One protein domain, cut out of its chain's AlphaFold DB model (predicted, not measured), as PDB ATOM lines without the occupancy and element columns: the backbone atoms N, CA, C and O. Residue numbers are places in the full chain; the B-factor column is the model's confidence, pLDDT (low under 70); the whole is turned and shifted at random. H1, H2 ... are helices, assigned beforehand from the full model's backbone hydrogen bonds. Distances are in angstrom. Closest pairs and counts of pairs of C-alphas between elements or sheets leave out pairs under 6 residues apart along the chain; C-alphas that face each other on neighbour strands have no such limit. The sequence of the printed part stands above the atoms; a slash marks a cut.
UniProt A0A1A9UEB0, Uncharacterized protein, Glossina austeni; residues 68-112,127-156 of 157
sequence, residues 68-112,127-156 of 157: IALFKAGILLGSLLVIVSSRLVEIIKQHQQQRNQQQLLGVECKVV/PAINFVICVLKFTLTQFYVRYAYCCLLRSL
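This is residues 68 to 112 and 127 to 156 of the 157 residues of an uncharacterized protein of Glossina austeni (UniProt A0A1A9UEB0). Two long helices, H1 and H2, run side by side in opposite ways at a small angle, as a loose pair with few close approaches between them. H1 is the longer, and its residues 94 to 108, with the unnamed residues 109 to 112, stick out free past the place where H2 comes nearest and make much of the length. The printed part has 75 residues with two named helices, H1 then H2, and no named strand; the class is all helix. The whole is extended, with a radius of gyration of the C-alphas of 20.6 A and spans of 76 by 22 by 13 A.

H1 holds residues 68 to 108, 61.0 A from first to last C-alpha, and begins with C-alpha 68 at (-59.185, -69.786, 19.044). H2 holds residues 127 to 155, 42.5 A long, from C-alpha 127 at (-33.157, -42.246, 26.490) to C-alpha 155 at (-55.157, -69.746, 2.660).

H1 and H2 are close but not clearly touching, with 1 pair of C-alphas within 8 A. Their closest C-alphas are those of Val 89 and Ile 129, 7.7 A apart. They run opposite ways at a shallow tilt of 19 degrees, and their centres are 19.3 A apart. Residues 68 to 74 of H1 and residues 144 to 156, of which 144 to 155 belong to H2, stand free. In H2 every O i to N i+4 pair is within hydrogen-bond range; in H1, 36 of 37 are.

The two C-alphas farthest apart, those of Val 112 and Leu 156, are 76.4 A apart. Residues 113 to 126 are not printed, and C-alphas 112 and 127 are 34.9 A apart across this cut, which lies in the link from H1 to H2. The mean pLDDT of the printed part is 70.1; residues 68 to 69, 99 to 112, 127 to 132 and 154 to 156 are under 70.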
ATOM      1  N   ILE A  68     -58.450 -71.021  19.354       69.94
ATOM      2  CA  ILE A  68     -59.185 -69.786  19.044       69.94
ATOM      3  C   ILE A  68     -59.391 -68.941  20.311       69.94
ATOM      4  O   ILE A  68     -59.271 -67.713  20.253       69.94
ATOM      5  N   ALA A  69     -59.680 -69.564  21.456       69.81
ATOM      6  CA  ALA A  69     -59.822 -68.864  22.732       69.81
ATOM      7  C   ALA A  69     -58.496 -68.230  23.188       69.81
ATOM      8  O   ALA A  69     -58.471 -67.048  23.536       69.81
ATOM      9  N   LEU A  70     -57.388 -68.974  23.102       73.31
ATOM     10  CA  LEU A  70     -56.032 -68.481  23.377       73.31
ATOM     11  C   LEU A  70     -55.643 -67.326  22.447       73.31
ATOM     12  O   LEU A  70     -55.090 -66.325  22.900       73.31
ATOM     13  N   PHE A  71     -55.987 -67.418  21.163       76.88
ATOM     14  CA  PHE A  71     -55.715 -66.364  20.191       76.88
ATOM     15  C   PHE A  71     -56.495 -65.075  20.490       76.88
ATOM     16  O   PHE A  71     -55.922 -63.983  20.496       76.88
ATOM     17  N   LYS A  72     -57.789 -65.186  20.816       76.31
ATOM     18  CA  LYS A  72     -58.616 -64.037  21.226       76.31
ATOM     19  C   LYS A  72     -58.108 -63.400  22.522       76.31
ATOM     20  O   LYS A  72     -58.032 -62.175  22.600       76.31
ATOM     21  N   ALA A  73     -57.715 -64.212  23.504       78.69
ATOM     22  CA  ALA A  73     -57.120 -63.726  24.746       78.69
ATOM     23  C   ALA A  73     -55.794 -62.987  24.490       78.69
ATOM     24  O   ALA A  73     -55.578 -61.907  25.038       78.69
ATOM     25  N   GLY A  74     -54.945 -63.506  23.597       81.12
ATOM     26  CA  GLY A  74     -53.701 -62.850  23.189       81.12
ATOM     27  C   GLY A  74     -53.922 -61.484  22.531       81.12
ATOM     28  O   GLY A  74     -53.231 -60.522  22.865       81.12
ATOM     29  N   ILE A  75     -54.924 -61.361  21.655       82.06
ATOM     30  CA  ILE A  75     -55.289 -60.079  21.023       82.06
ATOM     31  C   ILE A  75     -55.808 -59.073  22.061       82.06
ATOM     32  O   ILE A  75     -55.438 -57.894  22.031       82.06
ATOM     33  N   LEU A  76     -56.643 -59.522  23.001       85.44
ATOM     34  CA  LEU A  76     -57.157 -58.667  24.072       85.44
ATOM     35  C   LEU A  76     -56.024 -58.156  24.971       85.44
ATOM     36  O   LEU A  76     -55.937 -56.957  25.219       85.44
ATOM     37  N   LEU A  77     -55.105 -59.029  25.389       81.19
ATOM     38  CA  LEU A  77     -53.953 -58.633  26.205       81.19
ATOM     39  C   LEU A  77     -53.007 -57.685  25.452       81.19
ATOM     40  O   LEU A  77     -52.543 -56.701  26.026       81.19
ATOM     41  N   GLY A  78     -52.761 -57.935  24.162       82.12
ATOM     42  CA  GLY A  78     -51.940 -57.062  23.321       82.12
ATOM     43  C   GLY A  78     -52.536 -55.661  23.161       82.12
ATOM     44  O   GLY A  78     -51.827 -54.666  23.308       82.12
ATOM     45  N   SER A  79     -53.846 -55.562  22.921       80.00
ATOM     46  CA  SER A  79     -54.522 -54.263  22.790       80.00
ATOM     47  C   SER A  79     -54.551 -53.483  24.111       80.00
ATOM     48  O   SER A  79     -54.239 -52.291  24.118       80.00
ATOM     49  N   LEU A  80     -54.805 -54.154  25.239       82.38
ATOM     50  CA  LEU A  80     -54.686 -53.571  26.581       82.38
ATOM     51  C   LEU A  80     -53.281 -53.019  26.848       82.38
ATOM     52  O   LEU A  80     -53.147 -51.880  27.295       82.38
ATOM     53  N   LEU A  81     -52.233 -53.779  26.520       84.19
ATOM     54  CA  LEU A  81     -50.849 -53.343  26.716       84.19
ATOM     55  C   LEU A  81     -50.523 -52.081  25.903       84.19
ATOM     56  O   LEU A  81     -49.875 -51.168  26.421       84.19
ATOM     57  N   VAL A  82     -50.994 -51.994  24.656       81.31
ATOM     58  CA  VAL A  82     -50.792 -50.815  23.797       81.31
ATOM     59  C   VAL A  82     -51.515 -49.586  24.356       81.31
ATOM     60  O   VAL A  82     -50.927 -48.502  24.398       81.31
ATOM     61  N   ILE A  83     -52.756 -49.740  24.828       81.44
ATOM     62  CA  ILE A  83     -53.533 -48.646  25.432       81.44
ATOM     63  C   ILE A  83     -52.840 -48.135  26.699       81.44
ATOM     64  O   ILE A  83     -52.613 -46.931  26.831       81.44
ATOM     65  N   VAL A  84     -52.452 -49.041  27.602       81.62
ATOM     66  CA  VAL A  84     -51.766 -48.688  28.853       81.62
ATOM     67  C   VAL A  84     -50.436 -47.998  28.560       81.62
ATOM     68  O   VAL A  84     -50.166 -46.942  29.125       81.62
ATOM     69  N   SER A  85     -49.642 -48.525  27.626       77.12
ATOM     70  CA  SER A  85     -48.353 -47.931  27.247       77.12
ATOM     71  C   SER A  85     -48.522 -46.527  26.660       77.12
ATOM     72  O   SER A  85     -47.785 -45.611  27.023       77.12
ATOM     73  N   SER A  86     -49.522 -46.328  25.798       77.00
ATOM     74  CA  SER A  86     -49.796 -45.025  25.177       77.00
ATOM     75  C   SER A  86     -50.215 -43.983  26.216       77.00
ATOM     76  O   SER A  86     -49.687 -42.870  26.226       77.00
ATOM     77  N   ARG A  87     -51.104 -44.361  27.144       77.94
ATOM     78  CA  ARG A  87     -51.539 -43.490  28.246       77.94
ATOM     79  C   ARG A  87     -50.414 -43.191  29.226       77.94
ATOM     80  O   ARG A  87     -50.274 -42.051  29.656       77.94
ATOM     81  N   LEU A  88     -49.578 -44.176  29.541       77.88
ATOM     82  CA  LEU A  88     -48.436 -43.989  30.431       77.88
ATOM     83  C   LEU A  88     -47.433 -42.987  29.843       77.88
ATOM     84  O   LEU A  88     -46.965 -42.102  30.555       77.88
ATOM     85  N   VAL A  89     -47.148 -43.065  28.538       77.31
ATOM     86  CA  VAL A  89     -46.282 -42.095  27.845       77.31
ATOM     87  C   VAL A  89     -46.872 -40.683  27.901       77.31
ATOM     88  O   VAL A  89     -46.136 -39.723  28.127       77.31
ATOM     89  N   GLU A  90     -48.183 -40.541  27.718       76.19
ATOM     90  CA  GLU A  90     -48.882 -39.253  27.780       76.19
ATOM     91  C   GLU A  90     -48.804 -38.629  29.185       76.19
ATOM     92  O   GLU A  90     -48.430 -37.464  29.324       76.19
ATOM     93  N   ILE A  91     -49.027 -39.430  30.232       77.38
ATOM     94  CA  ILE A  91     -48.893 -39.013  31.637       77.38
ATOM     95  C   ILE A  91     -47.449 -38.599  31.955       77.38
ATOM     96  O   ILE A  91     -47.224 -37.556  32.568       77.38
ATOM     97  N   ILE A  92     -46.453 -39.377  31.514       77.19
ATOM     98  CA  ILE A  92     -45.034 -39.052  31.727       77.19
ATOM     99  C   ILE A  92     -44.681 -37.722  31.050       77.19
ATOM    100  O   ILE A  92     -44.025 -36.881  31.667       77.19
ATOM    101  N   LYS A  93     -45.153 -37.499  29.815       77.38
ATOM    102  CA  LYS A  93     -44.959 -36.230  29.099       77.38
ATOM    103  C   LYS A  93     -45.585 -35.057  29.848       77.38
ATOM    104  O   LYS A  93     -44.899 -34.062  30.069       77.38
ATOM    105  N   GLN A  94     -46.841 -35.180  30.281       75.88
ATOM    106  CA  GLN A  94     -47.524 -34.135  31.050       75.88
ATOM    107  C   GLN A  94     -46.782 -33.818  32.352       75.88
ATOM    108  O   GLN A  94     -46.549 -32.652  32.669       75.88
ATOM    109  N   HIS A  95     -46.326 -34.843  33.072       73.12
ATOM    110  CA  HIS A  95     -45.598 -34.657  34.321       73.12
ATOM    111  C   HIS A  95     -44.219 -34.005  34.113       73.12
ATOM    112  O   HIS A  95     -43.766 -33.201  34.931       73.12
ATOM    113  N   GLN A  96     -43.547 -34.306  33.001       72.00
ATOM    114  CA  GLN A  96     -42.286 -33.659  32.644       72.00
ATOM    115  C   GLN A  96     -42.490 -32.204  32.202       72.00
ATOM    116  O   GLN A  96     -41.720 -31.332  32.605       72.00
ATOM    117  N   GLN A  97     -43.559 -31.916  31.457       72.94
ATOM    118  CA  GLN A  97     -43.928 -30.551  31.082       72.94
ATOM    119  C   GLN A  97     -44.296 -29.703  32.310       72.94
ATOM    120  O   GLN A  97     -43.843 -28.563  32.422       72.94
ATOM    121  N   GLN A  98     -45.027 -30.273  33.272       72.69
ATOM    122  CA  GLN A  98     -45.337 -29.621  34.547       72.69
ATOM    123  C   GLN A  98     -44.064 -29.296  35.344       72.69
ATOM    124  O   GLN A  98     -43.934 -28.188  35.865       72.69
ATOM    125  N   ARG A  99     -43.087 -30.214  35.396       68.00
ATOM    126  CA  ARG A  99     -41.787 -29.947  36.038       68.00
ATOM    127  C   ARG A  99     -40.990 -28.854  35.328       68.00
ATOM    128  O   ARG A  99     -40.408 -28.013  36.008       68.00
ATOM    129  N   ASN A 100     -41.004 -28.816  33.996       67.69
ATOM    130  CA  ASN A 100     -40.339 -27.751  33.238       67.69
ATOM    131  C   ASN A 100     -40.982 -26.375  33.492       67.69
ATOM    132  O   ASN A 100     -40.258 -25.399  33.667       67.69
ATOM    133  N   GLN A 101     -42.313 -26.284  33.598       62.44
ATOM    134  CA  GLN A 101     -42.976 -25.028  33.981       62.44
ATOM    135  C   GLN A 101     -42.705 -24.628  35.439       62.44
ATOM    136  O   GLN A 101     -42.478 -23.452  35.713       62.44
ATOM    137  N   GLN A 102     -42.664 -25.580  36.376       60.34
ATOM    138  CA  GLN A 102     -42.303 -25.293  37.771       60.34
ATOM    139  C   GLN A 102     -40.842 -24.850  37.923       60.34
ATOM    140  O   GLN A 102     -40.549 -24.017  38.776       60.34
ATOM    141  N   GLN A 103     -39.922 -25.361  37.100       56.44
ATOM    142  CA  GLN A 103     -38.553 -24.847  37.046       56.44
ATOM    143  C   GLN A 103     -38.509 -23.431  36.464       56.44
ATOM    144  O   GLN A 103     -37.799 -22.599  37.014       56.44
ATOM    145  N   LEU A 104     -39.299 -23.128  35.428       56.22
ATOM    146  CA  LEU A 104     -39.372 -21.784  34.848       56.22
ATOM    147  C   LEU A 104     -39.904 -20.748  35.860       56.22
ATOM    148  O   LEU A 104     -39.285 -19.708  36.062       56.22
ATOM    149  N   LEU A 105     -40.983 -21.076  36.578       53.78
ATOM    150  CA  LEU A 105     -41.558 -20.230  37.638       53.78
ATOM    151  C   LEU A 105     -40.675 -20.175  38.903       53.78
ATOM    152  O   LEU A 105     -40.624 -19.165  39.601       53.78
ATOM    153  N   GLY A 106     -39.940 -21.250  39.201       51.09
ATOM    154  CA  GLY A 106     -38.985 -21.315  40.310       51.09
ATOM    155  C   GLY A 106     -37.675 -20.558  40.062       51.09
ATOM    156  O   GLY A 106     -36.949 -20.285  41.021       51.09
ATOM    157  N   VAL A 107     -37.366 -20.206  38.808       50.19
ATOM    158  CA  VAL A 107     -36.244 -19.324  38.454       50.19
ATOM    159  C   VAL A 107     -36.599 -17.869  38.764       50.19
ATOM    160  O   VAL A 107     -35.783 -17.184  39.375       50.19
ATOM    161  N   GLU A 108     -37.827 -17.413  38.493       43.41
ATOM    162  CA  GLU A 108     -38.219 -16.021  38.783       43.41
ATOM    163  C   GLU A 108     -38.259 -15.699  40.287       43.41
ATOM    164  O   GLU A 108     -37.907 -14.594  40.696       43.41
ATOM    165  N   CYS A 109     -38.552 -16.680  41.147       41.69
ATOM    166  CA  CYS A 109     -38.529 -16.479  42.603       41.69
ATOM    167  C   CYS A 109     -37.121 -16.631  43.233       41.69
ATOM    168  O   CYS A 109     -36.925 -16.319  44.409       41.69
ATOM    169  N   LYS A 110     -36.117 -17.091  42.466       42.66
ATOM    170  CA  LYS A 110     -34.733 -17.298  42.946       42.66
ATOM    171  C   LYS A 110     -33.723 -16.251  42.482       42.66
ATOM    172  O   LYS A 110     -32.676 -16.138  43.112       42.66
ATOM    173  N   VAL A 111     -34.018 -15.428  41.472       44.34
ATOM    174  CA  VAL A 111     -33.108 -14.323  41.093       44.34
ATOM    175  C   VAL A 111     -33.038 -13.239  42.187       44.34
ATOM    176  O   VAL A 111     -32.042 -12.530  42.288       44.34
ATOM    177  N   VAL A 112     -34.023 -13.172  43.091       45.47
ATOM    178  CA  VAL A 112     -34.021 -12.205  44.208       45.47
ATOM    179  C   VAL A 112     -33.344 -12.755  45.475       45.47
ATOM    180  O   VAL A 112     -32.981 -11.986  46.364       45.47
ATOM    181  N   PRO A 127     -33.597 -40.919  26.913       56.69
ATOM    182  CA  PRO A 127     -33.157 -42.246  26.490       56.69
ATOM    183  C   PRO A 127     -34.155 -43.347  26.880       56.69
ATOM    184  O   PRO A 127     -34.320 -44.312  26.135       56.69
ATOM    185  N   ALA A 128     -34.875 -43.194  27.997       56.38
ATOM    186  CA  ALA A 128     -35.845 -44.191  28.453       56.38
ATOM    187  C   ALA A 128     -37.095 -44.224  27.559       56.38
ATOM    188  O   ALA A 128     -37.589 -45.297  27.215       56.38
ATOM    189  N   ILE A 129     -37.574 -43.056  27.125       63.84
ATOM    190  CA  ILE A 129     -38.753 -42.949  26.255       63.84
ATOM    191  C   ILE A 129     -38.450 -43.528  24.866       63.84
ATOM    192  O   ILE A 129     -39.253 -44.292  24.327       63.84
ATOM    193  N   ASN A 130     -37.270 -43.236  24.312       64.88
ATOM    194  CA  ASN A 130     -36.852 -43.783  23.020       64.88
ATOM    195  C   ASN A 130     -36.703 -45.310  23.055       64.88
ATOM    196  O   ASN A 130     -37.100 -45.983  22.103       64.88
ATOM    197  N   PHE A 131     -36.206 -45.868  24.163       68.12
ATOM    198  CA  PHE A 131     -36.117 -47.316  24.343       68.12
ATOM    199  C   PHE A 131     -37.502 -47.978  24.358       68.12
ATOM    200  O   PHE A 131     -37.726 -48.939  23.623       68.12
ATOM    201  N   VAL A 132     -38.461 -47.429  25.113       69.56
ATOM    202  CA  VAL A 132     -39.834 -47.963  25.175       69.56
ATOM    203  C   VAL A 132     -40.517 -47.912  23.805       69.56
ATOM    204  O   VAL A 132     -41.131 -48.894  23.391       69.56
ATOM    205  N   ILE A 133     -40.365 -46.814  23.056       72.94
ATOM    206  CA  ILE A 133     -40.922 -46.688  21.698       72.94
ATOM    207  C   ILE A 133     -40.287 -47.707  20.742       72.94
ATOM    208  O   ILE A 133     -40.998 -48.313  19.939       72.94
ATOM    209  N   CYS A 134     -38.972 -47.928  20.825       72.81
ATOM    210  CA  CYS A 134     -38.287 -48.937  20.015       72.81
ATOM    211  C   CYS A 134     -38.785 -50.354  20.315       72.81
ATOM    212  O   CYS A 134     -39.106 -51.098  19.388       72.81
ATOM    213  N   VAL A 135     -38.900 -50.716  21.594       72.56
ATOM    214  CA  VAL A 135     -39.391 -52.039  22.007       72.56
ATOM    215  C   VAL A 135     -40.839 -52.249  21.561       72.56
ATOM    216  O   VAL A 135     -41.173 -53.322  21.055       72.56
ATOM    217  N   LEU A 136     -41.685 -51.219  21.669       76.75
ATOM    218  CA  LEU A 136     -43.082 -51.270  21.234       76.75
ATOM    219  C   LEU A 136     -43.205 -51.440  19.712       76.75
ATOM    220  O   LEU A 136     -43.983 -52.266  19.241       76.75
ATOM    221  N   LYS A 137     -42.406 -50.701  18.929       72.25
ATOM    222  CA  LYS A 137     -42.360 -50.864  17.468       72.25
ATOM    223  C   LYS A 137     -41.918 -52.272  17.080       72.25
ATOM    224  O   LYS A 137     -42.579 -52.907  16.266       72.25
ATOM    225  N   PHE A 138     -40.851 -52.778  17.693       75.81
ATOM    226  CA  PHE A 138     -40.330 -54.113  17.404       75.81
ATOM    227  C   PHE A 138     -41.355 -55.214  17.711       75.81
ATOM    228  O   PHE A 138     -41.575 -56.105  16.891       75.81
ATOM    229  N   THR A 139     -42.028 -55.134  18.862       71.44
ATOM    230  CA  THR A 139     -43.059 -56.113  19.244       71.44
ATOM    231  C   THR A 139     -44.280 -56.068  18.326       71.44
ATOM    232  O   THR A 139     -44.761 -57.126  17.922       71.44
ATOM    233  N   LEU A 140     -44.737 -54.879  17.921       74.56
ATOM    234  CA  LEU A 140     -45.812 -54.728  16.935       74.56
ATOM    235  C   LEU A 140     -45.443 -55.342  15.582       74.56
ATOM    236  O   LEU A 140     -46.248 -56.078  15.014       74.56
ATOM    237  N   THR A 141     -44.229 -55.097  15.080       75.81
ATOM    238  CA  THR A 141     -43.768 -55.675  13.810       75.81
ATOM    239  C   THR A 141     -43.726 -57.201  13.873       75.81
ATOM    240  O   THR A 141     -44.249 -57.859  12.978       75.81
ATOM    241  N   GLN A 142     -43.182 -57.780  14.946       70.19
ATOM    242  CA  GLN A 142     -43.133 -59.237  15.123       70.19
ATOM    243  C   GLN A 142     -44.530 -59.864  15.201       70.19
ATOM    244  O   GLN A 142     -44.778 -60.923  14.618       70.19
ATOM    245  N   PHE A 143     -45.465 -59.199  15.885       71.25
ATOM    246  CA  PHE A 143     -46.851 -59.650  15.956       71.25
ATOM    247  C   PHE A 143     -47.528 -59.614  14.581       71.25
ATOM    248  O   PHE A 143     -48.180 -60.581  14.192       71.25
ATOM    249  N   TYR A 144     -47.322 -58.539  13.817       74.31
ATOM    250  CA  TYR A 144     -47.900 -58.380  12.483       74.31
ATOM    251  C   TYR A 144     -47.356 -59.412  11.490       74.31
ATOM    252  O   TYR A 144     -48.119 -59.992  10.723       74.31
ATOM    253  N   VAL A 145     -46.051 -59.699  11.543       76.25
ATOM    254  CA  VAL A 145     -45.416 -60.725  10.702       76.25
ATOM    255  C   VAL A 145     -45.960 -62.114  11.034       76.25
ATOM    256  O   VAL A 145     -46.331 -62.857  10.127       76.25
ATOM    257  N   ARG A 146     -46.083 -62.462  12.323       70.38
ATOM    258  CA  ARG A 146     -46.702 -63.731  12.738       70.38
ATOM    259  C   ARG A 146     -48.165 -63.828  12.316       70.38
ATOM    260  O   ARG A 146     -48.584 -64.880  11.849       70.38
ATOM    261  N   TYR A 147     -48.928 -62.746  12.453       71.44
ATOM    262  CA  TYR A 147     -50.323 -62.701  12.021       71.44
ATOM    263  C   TYR A 147     -50.450 -62.913  10.508       71.44
ATOM    264  O   TYR A 147     -51.205 -63.780  10.075       71.44
ATOM    265  N   ALA A 148     -49.656 -62.193   9.710       74.06
ATOM    266  CA  ALA A 148     -49.629 -62.337   8.259       74.06
ATOM    267  C   ALA A 148     -49.238 -63.761   7.832       74.06
ATOM    268  O   ALA A 148     -49.876 -64.335   6.954       74.06
ATOM    269  N   TYR A 149     -48.247 -64.361   8.498       76.19
ATOM    270  CA  TYR A 149     -47.843 -65.742   8.244       76.19
ATOM    271  C   TYR A 149     -48.967 -66.740   8.554       76.19
ATOM    272  O   TYR A 149     -49.270 -67.597   7.727       76.19
ATOM    273  N   CYS A 150     -49.645 -66.600   9.698       70.50
ATOM    274  CA  CYS A 150     -50.794 -67.441  10.046       70.50
ATOM    275  C   CYS A 150     -51.962 -67.282   9.059       70.50
ATOM    276  O   CYS A 150     -52.624 -68.267   8.737       70.50
ATOM    277  N   CYS A 151     -52.212 -66.069   8.560       70.19
ATOM    278  CA  CYS A 151     -53.226 -65.826   7.533       70.19
ATOM    279  C   CYS A 151     -52.867 -66.500   6.203       70.19
ATOM    280  O   CYS A 151     -53.719 -67.166   5.626       70.19
ATOM    281  N   LEU A 152     -51.613 -66.385   5.753       71.50
ATOM    282  CA  LEU A 152     -51.144 -67.019   4.516       71.50
ATOM    283  C   LEU A 152     -51.178 -68.550   4.598       71.50
ATOM    284  O   LEU A 152     -51.621 -69.196   3.653       71.50
ATOM    285  N   LEU A 153     -50.779 -69.133   5.733       72.25
ATOM    286  CA  LEU A 153     -50.813 -70.585   5.938       72.25
ATOM    287  C   LEU A 153     -52.243 -71.141   5.865       72.25
ATOM    288  O   LEU A 153     -52.465 -72.232   5.352       72.25
ATOM    289  N   ARG A 154     -53.220 -70.370   6.357       66.00
ATOM    290  CA  ARG A 154     -54.639 -70.742   6.350       66.00
ATOM    291  C   ARG A 154     -55.289 -70.623   4.968       66.00
ATOM    292  O   ARG A 154     -56.323 -71.234   4.755       66.00
ATOM    293  N   SER A 155     -54.711 -69.841   4.058       61.53
ATOM    294  CA  SER A 155     -55.157 -69.746   2.660       61.53
ATOM    295  C   SER A 155     -54.553 -70.822   1.750       61.53
ATOM    296  O   SER A 155     -54.973 -70.932   0.603       61.53
ATOM    297  N   LEU A 156     -53.556 -71.573   2.232       62.78
ATOM    298  CA  LEU A 156     -52.860 -72.617   1.471       62.78
ATOM    299  C   LEU A 156     -53.430 -74.033   1.701       62.78
ATOM    300  O   LEU A 156     -53.038 -74.956   0.990       62.78
TER     301      LEU A 156